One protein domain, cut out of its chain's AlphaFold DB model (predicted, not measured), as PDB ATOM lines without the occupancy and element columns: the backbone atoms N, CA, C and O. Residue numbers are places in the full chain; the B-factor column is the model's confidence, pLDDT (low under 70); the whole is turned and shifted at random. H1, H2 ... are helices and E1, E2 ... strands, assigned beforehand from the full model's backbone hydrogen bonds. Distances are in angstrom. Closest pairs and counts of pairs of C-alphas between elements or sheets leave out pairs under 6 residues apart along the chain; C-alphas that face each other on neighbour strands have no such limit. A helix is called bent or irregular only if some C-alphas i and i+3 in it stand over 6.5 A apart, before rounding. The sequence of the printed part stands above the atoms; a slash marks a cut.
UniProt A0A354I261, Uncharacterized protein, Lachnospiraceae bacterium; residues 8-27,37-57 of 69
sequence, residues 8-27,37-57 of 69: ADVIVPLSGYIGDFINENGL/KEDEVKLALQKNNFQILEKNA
ATOM      1  N   ALA A   8      43.736  -7.286 -36.587       97.75
ATOM      2  CA  ALA A   8      43.775  -7.669 -35.171       97.75
ATOM      3  C   ALA A   8      45.106  -7.295 -34.489       97.75
ATOM      4  O   ALA A   8      45.093  -6.787 -33.371       97.75
ATOM      5  N   ASP A   9      46.226  -7.428 -35.209       97.19
ATOM      6  CA  ASP A   9      47.572  -7.069 -34.728       97.19
ATOM      7  C   ASP A   9      47.726  -5.579 -34.393       97.19
ATOM      8  O   ASP A   9      48.618  -5.196 -33.640       97.19
ATOM      9  N   VAL A  10      46.851  -4.728 -34.937       98.12
ATOM     10  CA  VAL A  10      46.784  -3.300 -34.605       98.12
ATOM     11  C   VAL A  10      45.728  -3.043 -33.530       98.12
ATOM     12  O   VAL A  10      45.957  -2.234 -32.636       98.12
ATOM     13  N   ILE A  11      44.593  -3.752 -33.566       98.25
ATOM     14  CA  ILE A  11      43.508  -3.604 -32.580       98.25
ATOM     15  C   ILE A  11      43.988  -3.950 -31.167       98.25
ATOM     16  O   ILE A  11      43.680  -3.221 -30.227       98.25
ATOM     17  N   VAL A  12      44.753  -5.034 -31.011       98.38
ATOM     18  CA  VAL A  12      45.253  -5.508 -29.711       98.38
ATOM     19  C   VAL A  12      46.066  -4.429 -28.982       98.38
ATOM     20  O   VAL A  12      45.648  -4.036 -27.889       98.38
ATOM     21  N   PRO A  13      47.159  -3.872 -29.544       98.06
ATOM     22  CA  PRO A  13      47.895  -2.798 -28.880       98.06
ATOM     23  C   PRO A  13      47.090  -1.494 -28.787       98.06
ATOM     24  O   PRO A  13      47.192  -0.798 -27.778       98.06
ATOM     25  N   LEU A  14      46.256  -1.171 -29.784       97.94
ATOM     26  CA  LEU A  14      45.400   0.024 -29.773       97.94
ATOM     27  C   LEU A  14      44.409   0.020 -28.604       97.94
ATOM     28  O   LEU A  14      44.179   1.059 -27.984       97.94
ATOM     29  N   SER A  15      43.855  -1.148 -28.267       97.50
ATOM     30  CA  SER A  15      42.906  -1.287 -27.160       97.50
ATOM     31  C   SER A  15      43.480  -0.823 -25.816       97.50
ATOM     32  O   SER A  15      42.712  -0.399 -24.961       97.50
ATOM     33  N   GLY A  16      44.810  -0.820 -25.649       97.44
ATOM     34  CA  GLY A  16      45.480  -0.394 -24.417       97.44
ATOM     35  C   GLY A  16      45.436   1.108 -24.128       97.44
ATOM     36  O   GLY A  16      45.633   1.489 -22.980       97.44
ATOM     37  N   TYR A  17      45.184   1.957 -25.128       96.94
ATOM     38  CA  TYR A  17      45.179   3.420 -24.950       96.94
ATOM     39  C   TYR A  17      44.023   4.131 -25.659       96.94
ATOM     40  O   TYR A  17      43.726   5.282 -25.353       96.94
ATOM     41  N   ILE A  18      43.308   3.469 -26.579       97.31
ATOM     42  CA  ILE A  18      42.155   4.087 -27.250       97.31
ATOM     43  C   ILE A  18      41.049   4.486 -26.264       97.31
ATOM     44  O   ILE A  18      40.295   5.421 -26.532       97.31
ATOM     45  N   GLY A  19      40.981   3.817 -25.109       96.69
ATOM     46  CA  GLY A  19      40.075   4.164 -24.020       96.69
ATOM     47  C   GLY A  19      40.188   5.629 -23.595       96.69
ATOM     48  O   GLY A  19      39.161   6.242 -23.315       96.69
ATOM     49  N   ASP A  20      41.375   6.238 -23.631       96.69
ATOM     50  CA  ASP A  20      41.594   7.636 -23.222       96.69
ATOM     51  C   ASP A  20      40.894   8.648 -24.143       96.69
ATOM     52  O   ASP A  20      40.579   9.763 -23.735       96.69
ATOM     53  N   PHE A  21      40.575   8.235 -25.371       96.88
ATOM     54  CA  PHE A  21      39.900   9.049 -26.386       96.88
ATOM     55  C   PHE A  21      38.394   8.757 -26.477       96.88
ATOM     56  O   PHE A  21      37.694   9.279 -27.349       96.88
ATOM     57  N   ILE A  22      37.876   7.899 -25.595       96.19
ATOM     58  CA  ILE A  22      36.470   7.511 -25.535       96.19
ATOM     59  C   ILE A  22      35.890   7.997 -24.202       96.19
ATOM     60  O   ILE A  22      36.407   7.685 -23.127       96.19
ATOM     61  N   ASN A  23      34.788   8.748 -24.281       94.62
ATOM     62  CA  ASN A  23      34.019   9.169 -23.106       94.62
ATOM     63  C   ASN A  23      33.599   7.961 -22.250       94.62
ATOM     64  O   ASN A  23      33.464   6.849 -22.765       94.62
ATOM     65  N   GLU A  24      33.342   8.183 -20.962       92.06
ATOM     66  CA  GLU A  24      32.771   7.159 -20.075       92.06
ATOM     67  C   GLU A  24      31.520   6.519 -20.690       92.06
ATOM     68  O   GLU A  24      30.706   7.199 -21.321       92.06
ATOM     69  N   ASN A  25      31.386   5.197 -20.544       95.12
ATOM     70  CA  ASN A  25      30.338   4.386 -21.178       95.12
ATOM     71  C   ASN A  25      30.299   4.453 -22.719       95.12
ATOM     72  O   ASN A  25      29.360   3.950 -23.341       95.12
ATOM     73  N   GLY A  26      31.302   5.056 -23.359       97.62
ATOM     74  CA  GLY A  26      31.403   5.141 -24.807       97.62
ATOM     75  C   GLY A  26      31.759   3.800 -25.450       97.62
ATOM     76  O   GLY A  26      32.360   2.921 -24.833       97.62
ATOM     77  N   LEU A  27      31.393   3.656 -26.723       98.31
ATOM     78  CA  LEU A  27      31.628   2.431 -27.485       98.31
ATOM     79  C   LEU A  27      32.944   2.473 -28.265       98.31
ATOM     80  O   LEU A  27      33.289   3.496 -28.869       98.31
ATOM     81  N   LYS A  37      41.944 -15.027 -34.964       97.81
ATOM     82  CA  LYS A  37      42.469 -14.023 -34.023       97.81
ATOM     83  C   LYS A  37      41.390 -13.439 -33.104       97.81
ATOM     84  O   LYS A  37      41.658 -12.473 -32.389       97.81
ATOM     85  N   GLU A  38      40.172 -13.987 -33.105       97.62
ATOM     86  CA  GLU A  38      39.073 -13.415 -32.316       97.62
ATOM     87  C   GLU A  38      39.366 -13.416 -30.812       97.62
ATOM     88  O   GLU A  38      39.090 -12.428 -30.129       97.62
ATOM     89  N   ASP A  39      39.970 -14.495 -30.308       98.19
ATOM     90  CA  ASP A  39      40.254 -14.659 -28.884       98.19
ATOM     91  C   ASP A  39      41.319 -13.675 -28.403       98.19
ATOM     92  O   ASP A  39      41.215 -13.134 -27.302       98.19
ATOM     93  N   GLU A  40      42.306 -13.377 -29.248       98.31
ATOM     94  CA  GLU A  40      43.353 -12.405 -28.942       98.31
ATOM     95  C   GLU A  40      42.762 -11.001 -28.758       98.31
ATOM     96  O   GLU A  40      43.015 -10.334 -27.751       98.31
ATOM     97  N   VAL A  41      41.896 -10.583 -29.686       98.44
ATOM     98  CA  VAL A  41      41.212  -9.286 -29.605       98.44
ATOM     99  C   VAL A  41      40.260  -9.241 -28.412       98.44
ATOM    100  O   VAL A  41      40.248  -8.258 -27.669       98.44
ATOM    101  N   LYS A  42      39.490 -10.307 -28.180       98.56
ATOM    102  CA  LYS A  42      38.570 -10.416 -27.042       98.56
ATOM    103  C   LYS A  42      39.296 -10.242 -25.708       98.56
ATOM    104  O   LYS A  42      38.856  -9.444 -24.880       98.56
ATOM    105  N   LEU A  43      40.399 -10.961 -25.504       98.50
ATOM    106  CA  LEU A  43      41.193 -10.877 -24.279       98.50
ATOM    107  C   LEU A  43      41.815  -9.489 -24.104       98.50
ATOM    108  O   LEU A  43      41.817  -8.962 -22.993       98.50
ATOM    109  N   ALA A  44      42.299  -8.875 -25.188       98.44
ATOM    110  CA  ALA A  44      42.852  -7.525 -25.150       98.44
ATOM    111  C   ALA A  44      41.799  -6.488 -24.725       98.44
ATOM    112  O   ALA A  44      42.051  -5.695 -23.820       98.44
ATOM    113  N   LEU A  45      40.596  -6.541 -25.305       98.31
ATOM    114  CA  LEU A  45      39.480  -5.674 -24.918       98.31
ATOM    115  C   LEU A  45      39.130  -5.842 -23.432       98.31
ATOM    116  O   LEU A  45      39.085  -4.860 -22.696       98.31
ATOM    117  N   GLN A  46      38.957  -7.082 -22.965       98.00
ATOM    118  CA  GLN A  46      38.625  -7.364 -21.562       98.00
ATOM    119  C   GLN A  46      39.717  -6.901 -20.589       98.00
ATOM    120  O   GLN A  46      39.407  -6.393 -19.514       98.00
ATOM    121  N   LYS A  47      40.994  -7.044 -20.964       98.06
ATOM    122  CA  LYS A  47      42.138  -6.588 -20.163       98.06
ATOM    123  C   LYS A  47      42.219  -5.061 -20.064       98.06
ATOM    124  O   LYS A  47      42.709  -4.552 -19.061       98.06
ATOM    125  N   ASN A  48      41.743  -4.346 -21.080       97.50
ATOM    126  CA  ASN A  48      41.869  -2.895 -21.202       97.50
ATOM    127  C   ASN A  48      40.565  -2.152 -20.862       97.50
ATOM    128  O   ASN A  48      40.236  -1.148 -21.486       97.50
ATOM    129  N   ASN A  49      39.826  -2.639 -19.859       97.00
ATOM    130  CA  ASN A  49      38.601  -2.015 -19.343       97.00
ATOM    131  C   ASN A  49      37.485  -1.848 -20.387       97.00
ATOM    132  O   ASN A  49      36.711  -0.893 -20.336       97.00
ATOM    133  N   PHE A  50      37.360  -2.788 -21.325       98.12
ATOM    134  CA  PHE A  50      36.192  -2.860 -22.197       98.12
ATOM    135  C   PHE A  50      35.289  -4.040 -21.836       98.12
ATOM    136  O   PHE A  50      35.710  -5.196 -21.773       98.12
ATOM    137  N   GLN A  51      33.999  -3.757 -21.683       98.19
ATOM    138  CA  GLN A  51      32.945  -4.759 -21.636       98.19
ATOM    139  C   GLN A  51      32.488  -5.083 -23.056       98.19
ATOM    140  O   GLN A  51      31.938  -4.220 -23.736       98.19
ATOM    141  N   ILE A  52      32.640  -6.326 -23.501       98.31
ATOM    142  CA  ILE A  52      32.071  -6.756 -24.784       98.31
ATOM    143  C   ILE A  52      30.553  -6.859 -24.640       98.31
ATOM    144  O   ILE A  52      30.056  -7.596 -23.789       98.31
ATOM    145  N   LEU A  53      29.835  -6.106 -25.468       98.38
ATOM    146  CA  LEU A  53      28.380  -6.130 -25.549       98.38
ATOM    147  C   LEU A  53      27.916  -7.107 -26.627       98.38
ATOM    148  O   LEU A  53      26.989  -7.877 -26.399       98.38
ATOM    149  N   GLU A  54      28.587  -7.104 -27.781       98.12
ATOM    150  CA  GLU A  54      28.214  -7.933 -28.926       98.12
ATOM    151  C   GLU A  54      29.445  -8.462 -29.667       98.12
ATOM    152  O   GLU A  54      30.480  -7.794 -29.759       98.12
ATOM    153  N   LYS A  55      29.297  -9.663 -30.236       98.06
ATOM    154  CA  LYS A  55      30.207 -10.258 -31.217       98.06
ATOM    155  C   LYS A  55      29.398 -10.586 -32.464       98.06
ATOM    156  O   LYS A  55      28.437 -11.343 -32.377       98.06
ATOM    157  N   ASN A  56      29.823 -10.074 -33.611       98.06
ATOM    158  CA  ASN A  56      29.225 -10.395 -34.903       98.06
ATOM    159  C   ASN A  56      30.230 -11.173 -35.750       98.06
ATOM    160  O   ASN A  56      31.409 -10.821 -35.775       98.06
ATOM    161  N   ALA A  57      29.763 -12.207 -36.447       97.38
ATOM    162  CA  ALA A  57      30.578 -13.018 -37.344       97.38
ATOM    163  C   ALA A  57      29.935 -13.087 -38.736       97.38
ATOM    164  O   ALA A  57      28.727 -13.282 -38.858       97.38
TER     165      ALA A  57
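Overview. This is residues 8 to 27 and 37 to 57 of the 69 residues of an uncharacterized protein of Lachnospiraceae bacterium (UniProt A0A354I261). What is the shape? H1 and H3 lie side by side, with short H2 beyond H1's end and a bent strand, E1, folding back past H3. What makes it up? The printed part has 41 residues, with H1, H2, H3, E1 in that order: mixed, helices and strands. It is compact, radius of gyration of the C-alphas 10.0 A, spanning 27 by 20 by 15 A.

Along the chain. Where are the helices? H1 is residues 8 to 15, from C-alpha 8 at (43.775, -7.669, -35.171); H2 is 18 to 21; H3 is 37 to 47, 15.7 A long. Where is the strand? E1, residues 50 to 57, spans 19.1 A, bends by 64 degrees at residue 53 and ends at C-alpha 57 (30.578, -13.018, -37.344).

Arrangement. Which helices touch? H1 and H3 touch, closest C-alphas Val 12 and Val 41, 5.5 A, at a shallow tilt of 6 degrees, the same way. Are helix backbones bonded? Every O i to N i+4 pair is within hydrogen-bond range in H3, 3 of 4 in H1; H2 is too short for one. Where is E1? It pairs with no named strand; its Ile 52 and H3's Gln 46 have the closest C-alphas, 7.3 A.

Size, cuts and confidence. Any cut? Residues 28 to 36 are not printed; C-alphas 27 and 37 are 20.8 A apart. Low confidence? No printed residue is under 70.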